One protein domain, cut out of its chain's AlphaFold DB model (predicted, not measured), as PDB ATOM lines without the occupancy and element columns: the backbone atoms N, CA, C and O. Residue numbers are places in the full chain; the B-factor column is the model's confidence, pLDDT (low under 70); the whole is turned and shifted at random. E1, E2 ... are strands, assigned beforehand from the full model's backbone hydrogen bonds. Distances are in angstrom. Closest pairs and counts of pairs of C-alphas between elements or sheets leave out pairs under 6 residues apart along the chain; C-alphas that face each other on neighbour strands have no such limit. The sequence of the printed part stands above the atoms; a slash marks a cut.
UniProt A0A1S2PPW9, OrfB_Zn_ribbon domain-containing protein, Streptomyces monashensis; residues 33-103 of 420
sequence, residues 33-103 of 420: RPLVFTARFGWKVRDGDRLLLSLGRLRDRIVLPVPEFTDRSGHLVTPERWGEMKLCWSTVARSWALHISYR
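What this domain is: This is residues 33 to 103 of the 420 residues of the protein "OrfB_Zn_ribbon domain-containing protein" of Streptomyces monashensis (UniProt A0A1S2PPW9). Two small antiparallel sheets, E1, E5 and E6 in one and E2, E3 and E4 in the other, make a loosely formed open V that meets at a corner where E1 leads by a tight link to E2, with E4 and E6 apart on the open side. The long hairpin of E5 and E6 makes most of the first sheet, and the loops around Leu 58 and Ser 73 form the two ends of the long axis. The printed part has 71 residues with no named helix and six named strands, E1 to E6 in order, in sheets ordered E1, E5, E6 and E2, E3, E4; the class is all strand, though under half of the residues, 32 of 71, are in named elements. The whole is compact, with a radius of gyration of the C-alphas of 12.7 A and spans of 37 by 33 by 19 A.

How they stand to each other: E1, residues 35 to 37, is an edge strand, antiparallel at 169 degrees to the inner strand E5, residues 82 to 90; N 37 and O 85 are 2.8 A apart, within hydrogen-bond range. E2, residues 43 to 46, forms a hairpin with E3, residues 50 to 53, at 158 degrees; N 52 and O 44 are within range at 2.9 A. The closest C-alphas of E1 and E2 are those of Phe 37 and Trp 43, 6.2 A apart. E3 forms a hairpin with E4, residues 62 to 65, at 151 degrees, with N 51 and O 64 at 2.8 A. E2, E3 and E4 are a meander, each strand the antiparallel neighbour of the one before. E4 and E5 are apart. E5 forms a hairpin with the edge strand E6, residues 95 to 102, at 160 degrees; N 83 and O 101 are 2.7 A apart. E3 and E6 are apart.

Where its parts are: E1 begins at C-alpha 35, (-24.341, -21.456, 24.006), and is 6.7 A long. E2, E3 and E4 measure 10.0 A, 9.8 A and 10.4 A; E4 ends at C-alpha 65, (-32.113, -31.749, 36.629). E5 and E6 are each 22.3 A long, and E6 ends at C-alpha 102, (-14.749, -30.239, 34.938).

The domain as a whole: The printed part, residues 33 to 103, has no cut. The C-alphas of Leu 58 and Ser 73, the two farthest apart, are 40.6 A apart. The link from E4 to E5, residues 66 to 81, is long. The mean pLDDT of the printed part is 87.2, and residues 47 to 48 are under 70.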
ATOM      1  N   ARG A  33     -24.999 -22.405  16.929       77.56
ATOM      2  CA  ARG A  33     -23.791 -22.226  17.731       77.56
ATOM      3  C   ARG A  33     -24.005 -22.814  19.126       77.56
ATOM      4  O   ARG A  33     -25.139 -22.790  19.605       77.56
ATOM      5  N   PRO A  34     -22.956 -23.343  19.772       84.88
ATOM      6  CA  PRO A  34     -23.036 -23.669  21.185       84.88
ATOM      7  C   PRO A  34     -23.298 -22.404  22.008       84.88
ATOM      8  O   PRO A  34     -22.638 -21.391  21.777       84.88
ATOM      9  N   LEU A  35     -24.232 -22.468  22.955       88.25
ATOM     10  CA  LEU A  35     -24.341 -21.456  24.006       88.25
ATOM     11  C   LEU A  35     -23.346 -21.809  25.105       88.25
ATOM     12  O   LEU A  35     -23.289 -22.968  25.518       88.25
ATOM     13  N   VAL A  36     -22.550 -20.833  25.531       90.25
ATOM     14  CA  VAL A  36     -21.490 -21.014  26.526       90.25
ATOM     15  C   VAL A  36     -21.920 -20.359  27.831       90.25
ATOM     16  O   VAL A  36     -22.328 -19.202  27.836       90.25
ATOM     17  N   PHE A  37     -21.811 -21.104  28.926       92.75
ATOM     18  CA  PHE A  37     -22.144 -20.669  30.276       92.75
ATOM     19  C   PHE A  37     -20.878 -20.748  31.127       92.75
ATOM     20  O   PHE A  37     -20.348 -21.834  31.363       92.75
ATOM     21  N   THR A  38     -20.368 -19.595  31.558       90.50
ATOM     22  CA  THR A  38     -19.132 -19.507  32.347       90.50
ATOM     23  C   THR A  38     -19.317 -20.091  33.747       90.50
ATOM     24  O   THR A  38     -20.408 -20.015  34.309       90.50
ATOM     25  N   ALA A  39     -18.240 -20.627  34.329       85.56
ATOM     26  CA  ALA A  39     -18.273 -21.313  35.626       85.56
ATOM     27  C   ALA A  39     -18.835 -20.458  36.777       85.56
ATOM     28  O   ALA A  39     -19.505 -20.972  37.659       85.56
ATOM     29  N   ARG A  40     -18.572 -19.143  36.766       83.00
ATOM     30  CA  ARG A  40     -18.928 -18.242  37.876       83.00
ATOM     31  C   ARG A  40     -20.306 -17.591  37.749       83.00
ATOM     32  O   ARG A  40     -20.925 -17.281  38.756       83.00
ATOM     33  N   PHE A  41     -20.766 -17.337  36.523       85.19
ATOM     34  CA  PHE A  41     -21.953 -16.501  36.277       85.19
ATOM     35  C   PHE A  41     -22.966 -17.139  35.321       85.19
ATOM     36  O   PHE A  41     -24.128 -16.734  35.276       85.19
ATOM     37  N   GLY A  42     -22.528 -18.116  34.525       90.06
ATOM     38  CA  GLY A  42     -23.345 -18.746  33.498       90.06
ATOM     39  C   GLY A  42     -24.267 -19.835  34.029       90.06
ATOM     40  O   GLY A  42     -25.274 -20.121  33.386       90.06
ATOM     41  N   TRP A  43     -23.967 -20.429  35.183       93.81
ATOM     42  CA  TRP A  43     -24.803 -21.464  35.780       93.81
ATOM     43  C   TRP A  43     -24.747 -21.449  37.311       93.81
ATOM     44  O   TRP A  43     -23.836 -20.874  37.898       93.81
ATOM     45  N   LYS A  44     -25.755 -22.043  37.958       92.44
ATOM     46  CA  LYS A  44     -25.803 -22.259  39.413       92.44
ATOM     47  C   LYS A  44     -26.627 -23.508  39.729       92.44
ATOM     48  O   LYS A  44     -27.652 -23.732  39.083       92.44
ATOM     49  N   VAL A  45     -26.206 -24.279  40.727       91.12
ATOM     50  CA  VAL A  45     -27.023 -25.331  41.349       91.12
ATOM     51  C   VAL A  45     -27.757 -24.717  42.548       91.12
ATOM     52  O   VAL A  45     -27.157 -23.963  43.313       91.12
ATOM     53  N   ARG A  46     -29.074 -24.933  42.654       85.38
ATOM     54  CA  ARG A  46     -29.889 -24.544  43.825       85.38
ATOM     55  C   ARG A  46     -30.133 -25.766  44.714       85.38
ATOM     56  O   ARG A  46     -30.142 -26.867  44.175       85.38
ATOM     57  N   ASP A  47     -30.429 -25.532  45.997       69.06
ATOM     58  CA  ASP A  47     -30.641 -26.513  47.090       69.06
ATOM     59  C   ASP A  47     -31.839 -27.484  46.909       69.06
ATOM     60  O   ASP A  47     -32.477 -27.899  47.865       69.06
ATOM     61  N   GLY A  48     -32.187 -27.845  45.673       61.78
ATOM     62  CA  GLY A  48     -33.279 -28.759  45.331       61.78
ATOM     63  C   GLY A  48     -33.062 -29.443  43.980       61.78
ATOM     64  O   GLY A  48     -33.976 -29.467  43.157       61.78
ATOM     65  N   ASP A  49     -31.832 -29.898  43.713       80.31
ATOM     66  CA  ASP A  49     -31.424 -30.694  42.540       80.31
ATOM     67  C   ASP A  49     -31.712 -30.084  41.163       80.31
ATOM     68  O   ASP A  49     -31.881 -30.780  40.153       80.31
ATOM     69  N   ARG A  50     -31.715 -28.748  41.074       91.06
ATOM     70  CA  ARG A  50     -31.895 -28.033  39.802       91.06
ATOM     71  C   ARG A  50     -30.655 -27.255  39.391       91.06
ATOM     72  O   ARG A  50     -30.178 -26.371  40.104       91.06
ATOM     73  N   LEU A  51     -30.203 -27.534  38.173       93.25
ATOM     74  CA  LEU A  51     -29.196 -26.773  37.451       93.25
ATOM     75  C   LEU A  51     -29.867 -25.632  36.678       93.25
ATOM     76  O   LEU A  51     -30.706 -25.857  35.805       93.25
ATOM     77  N   LEU A  52     -29.471 -24.400  36.983       93.69
ATOM     78  CA  LEU A  52     -29.951 -23.185  36.334       93.69
ATOM     79  C   LEU A  52     -28.885 -22.661  35.372       93.69
ATOM     80  O   LEU A  52     -27.776 -22.369  35.814       93.69
ATOM     81  N   LEU A  53     -29.219 -22.463  34.095       94.00
ATOM     82  CA  LEU A  53     -28.345 -21.832  33.100       94.00
ATOM     83  C   LEU A  53     -28.844 -20.417  32.773       94.00
ATOM     84  O   LEU A  53     -30.001 -20.223  32.390       94.00
ATOM     85  N   SER A  54     -27.970 -19.425  32.927       91.81
ATOM     86  CA  SER A  54     -28.276 -18.002  32.751       91.81
ATOM     87  C   SER A  54     -28.244 -17.588  31.278       91.81
ATOM     88  O   SER A  54     -27.251 -17.816  30.591       91.81
ATOM     89  N   LEU A  55     -29.299 -16.924  30.797       88.75
ATOM     90  CA  LEU A  55     -29.367 -16.349  29.443       88.75
ATOM     91  C   LEU A  55     -29.147 -14.823  29.413       88.75
ATOM     92  O   LEU A  55     -29.345 -14.190  28.368       88.75
ATOM     93  N   GLY A  56     -28.706 -14.245  30.535       82.06
ATOM     94  CA  GLY A  56     -28.534 -12.804  30.734       82.06
ATOM     95  C   GLY A  56     -29.675 -12.167  31.536       82.06
ATOM     96  O   GLY A  56     -30.632 -12.837  31.922       82.06
ATOM     97  N   ARG A  57     -29.556 -10.862  31.811       77.19
ATOM     98  CA  ARG A  57     -30.597 -10.091  32.513       77.19
ATOM     99  C   ARG A  57     -31.901 -10.105  31.701       77.19
ATOM    100  O   ARG A  57     -31.851 -10.075  30.473       77.19
ATOM    101  N   LEU A  58     -33.041 -10.129  32.397       81.81
ATOM    102  CA  LEU A  58     -34.398 -10.094  31.821       81.81
ATOM    103  C   LEU A  58     -34.775 -11.299  30.939       81.81
ATOM    104  O   LEU A  58     -35.735 -11.224  30.178       81.81
ATOM    105  N   ARG A  59     -34.029 -12.408  31.007       85.38
ATOM    106  CA  ARG A  59     -34.372 -13.644  30.295       85.38
ATOM    107  C   ARG A  59     -34.572 -14.792  31.260       85.38
ATOM    108  O   ARG A  59     -33.797 -14.957  32.204       85.38
ATOM    109  N   ASP A  60     -35.562 -15.619  30.950       88.31
ATOM    110  CA  ASP A  60     -35.805 -16.847  31.687       88.31
ATOM    111  C   ASP A  60     -34.595 -17.772  31.619       88.31
ATOM    112  O   ASP A  60     -33.904 -17.894  30.601       88.31
ATOM    113  N   ARG A  61     -34.319 -18.419  32.747       90.50
ATOM    114  CA  ARG A  61     -33.220 -19.374  32.868       90.50
ATOM    115  C   ARG A  61     -33.640 -20.709  32.271       90.50
ATOM    116  O   ARG A  61     -34.795 -21.112  32.378       90.50
ATOM    117  N   ILE A  62     -32.678 -21.444  31.722       92.25
ATOM    118  CA  ILE A  62     -32.907 -22.852  31.389       92.25
ATOM    119  C   ILE A  62     -32.742 -23.651  32.680       92.25
ATOM    120  O   ILE A  62     -31.698 -23.564  33.324       92.25
ATOM    121  N   VAL A  63     -33.763 -24.418  33.049       92.69
ATOM    122  CA  VAL A  63     -33.777 -25.239  34.264       92.69
ATOM    123  C   VAL A  63     -33.671 -26.706  33.869       92.69
ATOM    124  O   VAL A  63     -34.450 -27.183  33.045       92.69
ATOM    125  N   LEU A  64     -32.697 -27.415  34.433       91.44
ATOM    126  CA  LEU A  64     -32.419 -28.825  34.166       91.44
ATOM    127  C   LEU A  64     -32.282 -29.595  35.487       91.44
ATOM    128  O   LEU A  64     -31.897 -28.986  36.487       91.44
ATOM    129  N   PRO A  65     -32.545 -30.913  35.511       90.81
ATOM    130  CA  PRO A  65     -32.113 -31.749  36.629       90.81
ATOM    131  C   PRO A  65     -30.584 -31.721  36.737       90.81
ATOM    132  O   PRO A  65     -29.894 -31.638  35.713       90.81
ATOM    133  N   VAL A  66     -30.058 -31.775  37.962       90.44
ATOM    134  CA  VAL A  66     -28.612 -31.879  38.206       90.44
ATOM    135  C   VAL A  66     -28.112 -33.210  37.632       90.44
ATOM    136  O   VAL A  66     -28.604 -34.269  38.014       90.44
ATOM    137  N   PRO A  67     -27.183 -33.191  36.660       89.81
ATOM    138  CA  PRO A  67     -26.661 -34.422  36.092       89.81
ATOM    139  C   PRO A  67     -25.628 -35.065  37.015       89.81
ATOM    140  O   PRO A  67     -24.705 -34.401  37.480       89.81
ATOM    141  N   GLU A  68     -25.715 -36.382  37.158       89.00
ATOM    142  CA  GLU A  68     -24.700 -37.196  37.820       89.00
ATOM    143  C   GLU A  68     -23.797 -37.864  36.785       89.00
ATOM    144  O   GLU A  68     -24.255 -38.474  35.811       89.00
ATOM    145  N   PHE A  69     -22.487 -37.735  36.972       88.31
ATOM    146  CA  PHE A  69     -21.497 -38.399  36.137       88.31
ATOM    147  C   PHE A  69     -20.178 -38.563  36.886       88.31
ATOM    148  O   PHE A  69     -19.838 -37.782  37.773       88.31
ATOM    149  N   THR A  70     -19.420 -39.583  36.498       88.88
ATOM    150  CA  THR A  70     -18.123 -39.897  37.090       88.88
ATOM    151  C   THR A  70     -16.968 -39.400  36.228       88.88
ATOM    152  O   THR A  70     -17.090 -39.239  35.006       88.88
ATOM    153  N   ASP A  71     -15.830 -39.140  36.868       86.12
ATOM    154  CA  ASP A  71     -14.573 -38.913  36.172       86.12
ATOM    155  C   ASP A  71     -13.970 -40.233  35.663       86.12
ATOM    156  O   ASP A  71     -14.576 -41.306  35.709       86.12
ATOM    157  N   ARG A  72     -12.761 -40.150  35.103       76.50
ATOM    158  CA  ARG A  72     -12.068 -41.312  34.529       76.50
ATOM    159  C   ARG A  72     -11.709 -42.378  35.562       76.50
ATOM    160  O   ARG A  72     -11.591 -43.538  35.172       76.50
ATOM    161  N   SER A  73     -11.564 -41.992  36.826       77.88
ATOM    162  CA  SER A  73     -11.255 -42.888  37.939       77.88
ATOM    163  C   SER A  73     -12.516 -43.510  38.540       77.88
ATOM    164  O   SER A  73     -12.419 -44.403  39.371       77.88
ATOM    165  N   GLY A  74     -13.701 -43.089  38.086       83.31
ATOM    166  CA  GLY A  74     -14.982 -43.588  38.578       83.31
ATOM    167  C   GLY A  74     -15.538 -42.793  39.757       83.31
ATOM    168  O   GLY A  74     -16.615 -43.135  40.238       83.31
ATOM    169  N   HIS A  75     -14.876 -41.716  40.184       86.69
ATOM    170  CA  HIS A  75     -15.375 -40.861  41.259       86.69
ATOM    171  C   HIS A  75     -16.449 -39.909  40.736       86.69
ATOM    172  O   HIS A  75     -16.318 -39.359  39.639       86.69
ATOM    173  N   LEU A  76     -17.508 -39.699  41.519       90.25
ATOM    174  CA  LEU A  76     -18.554 -38.732  41.197       90.25
ATOM    175  C   LEU A  76     -17.948 -37.327  41.062       90.25
ATOM    176  O   LEU A  76     -17.147 -36.896  41.892       90.25
ATOM    177  N   VAL A  77     -18.321 -36.607  40.003       90.88
ATOM    178  CA  VAL A  77     -17.871 -35.229  39.794       90.88
ATOM    179  C   VAL A  77     -18.904 -34.282  40.376       90.88
ATOM    180  O   VAL A  77     -19.925 -34.002  39.748       90.88
ATOM    181  N   THR A  78     -18.615 -33.764  41.561       91.12
ATOM    182  CA  THR A  78     -19.483 -32.811  42.250       91.12
ATOM    183  C   THR A  78     -19.434 -31.414  41.601       91.12
ATOM    184  O   THR A  78     -18.454 -31.090  40.908       91.12
ATOM    185  N   PRO A  79     -20.477 -30.574  41.774       90.94
ATOM    186  CA  PRO A  79     -20.569 -29.258  41.139       90.94
ATOM    187  C   PRO A  79     -19.387 -28.315  41.390       90.94
ATOM    188  O   PRO A  79     -19.089 -27.480  40.540       90.94
ATOM    189  N   GLU A  80     -18.655 -28.467  42.493       89.69
ATOM    190  CA  GLU A  80     -17.483 -27.645  42.833       89.69
ATOM    191  C   GLU A  80     -16.334 -27.849  41.836       89.69
ATOM    192  O   GLU A  80     -15.509 -26.960  41.617       89.69
ATOM    193  N   ARG A  81     -16.285 -29.023  41.193       90.94
ATOM    194  CA  ARG A  81     -15.310 -29.338  40.143       90.94
ATOM    195  C   ARG A  81     -15.781 -28.900  38.759       90.94
ATOM    196  O   ARG A  81     -14.987 -28.980  37.818       90.94
ATOM    197  N   TRP A  82     -17.039 -28.493  38.588       93.12
ATOM    198  CA  TRP A  82     -17.586 -28.132  37.281       93.12
ATOM    199  C   TRP A  82     -17.055 -26.774  36.815       93.12
ATOM    200  O   TRP A  82     -16.836 -25.845  37.585       93.12
ATOM    201  N   GLY A  83     -16.828 -26.669  35.512       93.69
ATOM    202  CA  GLY A  83     -16.294 -25.492  34.848       93.69
ATOM    203  C   GLY A  83     -17.301 -24.866  33.891       93.69
ATOM    204  O   GLY A  83     -18.499 -24.779  34.145       93.69
ATOM    205  N   GLU A  84     -16.806 -24.409  32.746       94.88
ATOM    206  CA  GLU A  84     -17.637 -23.911  31.654       94.88
ATOM    207  C   GLU A  84     -18.592 -25.000  31.126       94.88
ATOM    208  O   GLU A  84     -18.184 -26.143  30.884       94.88
ATOM    209  N   MET A  85     -19.853 -24.634  30.889       95.31
ATOM    210  CA  MET A  85     -20.840 -25.506  30.253       95.31
ATOM    211  C   MET A  85     -21.161 -25.036  28.836       95.31
ATOM    212  O   MET A  85     -21.201 -23.839  28.551       95.31
ATOM    213  N   LYS A  86     -21.425 -25.980  27.928       94.31
ATOM    214  CA  LYS A  86     -21.808 -25.695  26.538       94.31
ATOM    215  C   LYS A  86     -23.084 -26.419  26.160       94.31
ATOM    216  O   LYS A  86     -23.092 -27.645  26.067       94.31
ATOM    217  N   LEU A  87     -24.138 -25.673  25.846       91.88
ATOM    218  CA  LEU A  87     -25.353 -26.239  25.268       91.88
ATOM    219  C   LEU A  87     -25.204 -26.320  23.747       91.88
ATOM    220  O   LEU A  87     -25.158 -25.310  23.048       91.88
ATOM    221  N   CYS A  88     -25.102 -27.543  23.233       88.69
ATOM    222  CA  CYS A  88     -24.746 -27.835  21.849       88.69
ATOM    223  C   CYS A  88     -25.921 -28.461  21.088       88.69
ATOM    224  O   CYS A  88     -26.488 -29.458  21.531       88.69
ATOM    225  N   TRP A  89     -26.242 -27.947  19.897       87.19
ATOM    226  CA  TRP A  89     -27.199 -28.593  18.993       87.19
ATOM    227  C   TRP A  89     -26.504 -29.580  18.054       87.19
ATOM    228  O   TRP A  89     -25.652 -29.208  17.242       87.19
ATOM    229  N   SER A  90     -26.915 -30.847  18.097       79.94
ATOM    230  CA  SER A  90     -26.466 -31.847  17.131       79.94
ATOM    231  C   SER A  90     -27.346 -31.820  15.884       79.94
ATOM    232  O   SER A  90     -28.468 -32.322  15.885       79.94
ATOM    233  N   THR A  91     -26.821 -31.321  14.763       76.44
ATOM    234  CA  THR A  91     -27.545 -31.326  13.473       76.44
ATOM    235  C   THR A  91     -27.843 -32.738  12.960       76.44
ATOM    236  O   THR A  91     -28.798 -32.951  12.206       76.44
ATOM    237  N   VAL A  92     -27.031 -33.712  13.380       71.19
ATOM    238  CA  VAL A  92     -27.148 -35.118  12.990       71.19
ATOM    239  C   VAL A  92     -28.168 -35.846  13.869       71.19
ATOM    240  O   VAL A  92     -28.996 -36.581  13.332       71.19
ATOM    241  N   ALA A  93     -28.138 -35.636  15.191       71.81
ATOM    242  CA  ALA A  93     -29.068 -36.274  16.128       71.81
ATOM    243  C   ALA A  93     -30.396 -35.514  16.299       71.81
ATOM    244  O   ALA A  93     -31.367 -36.112  16.744       71.81
ATOM    245  N   ARG A  94     -30.451 -34.235  15.899       78.75
ATOM    246  CA  ARG A  94     -31.554 -33.293  16.161       78.75
ATOM    247  C   ARG A  94     -31.922 -33.206  17.642       78.75
ATOM    248  O   ARG A  94     -33.095 -33.200  17.995       78.75
ATOM    249  N   SER A  95     -30.903 -33.147  18.485       83.06
ATOM    250  CA  SER A  95     -31.054 -33.034  19.928       83.06
ATOM    251  C   SER A  95     -30.060 -32.023  20.479       83.06
ATOM    252  O   SER A  95     -28.977 -31.824  19.912       83.06
ATOM    253  N   TRP A  96     -30.435 -31.410  21.594       86.44
ATOM    254  CA  TRP A  96     -29.515 -30.657  22.432       86.44
ATOM    255  C   TRP A  96     -28.660 -31.613  23.267       86.44
ATOM    256  O   TRP A  96     -29.093 -32.716  23.602       86.44
ATOM    257  N   ALA A  97     -27.432 -31.204  23.559       88.81
ATOM    258  CA  ALA A  97     -26.539 -31.864  24.496       88.81
ATOM    259  C   ALA A  97     -25.868 -30.794  25.355       88.81
ATOM    260  O   ALA A  97     -25.278 -29.858  24.813       88.81
ATOM    261  N   LEU A  98     -25.959 -30.933  26.675       91.75
ATOM    262  CA  LEU A  98     -25.200 -30.111  27.605       91.75
ATOM    263  C   LEU A  98     -23.836 -30.766  27.824       91.75
ATOM    264  O   LEU A  98     -23.752 -31.928  28.209       91.75
ATOM    265  N   HIS A  99     -22.767 -30.045  27.515       93.25
ATOM    266  CA  HIS A  99     -21.405 -30.471  27.803       93.25
ATOM    267  C   HIS A  99     -20.926 -29.726  29.041       93.25
ATOM    268  O   HIS A  99     -20.899 -28.500  29.026       93.25
ATOM    269  N   ILE A 100     -20.533 -30.460  30.073       92.94
ATOM    270  CA  ILE A 100     -20.003 -29.901  31.317       92.94
ATOM    271  C   ILE A 100     -18.502 -30.167  31.316       92.94
ATOM    272  O   ILE A 100     -18.076 -31.321  31.258       92.94
ATOM    273  N   SER A 101     -17.697 -29.104  31.288       92.81
ATOM    274  CA  SER A 101     -16.271 -29.243  31.589       92.81
ATOM    275  C   SER A 101     -16.096 -29.381  33.095       92.81
ATOM    276  O   SER A 101     -16.904 -28.863  33.859       92.81
ATOM    277  N   TYR A 102     -15.066 -30.095  33.526       92.31
ATOM    278  CA  TYR A 102     -14.749 -30.239  34.938       92.31
ATOM    279  C   TYR A 102     -13.239 -30.315  35.126       92.31
ATOM    280  O   TYR A 102     -12.511 -30.704  34.207       92.31
ATOM    281  N   ARG A 103     -12.769 -29.944  36.317       87.94
ATOM    282  CA  ARG A 103     -11.371 -30.114  36.709       87.94
ATOM    283  C   ARG A 103     -11.099 -31.601  36.937       87.94
ATOM    284  O   ARG A 103     -11.609 -32.202  37.886       87.94
TER     285      ARG A 103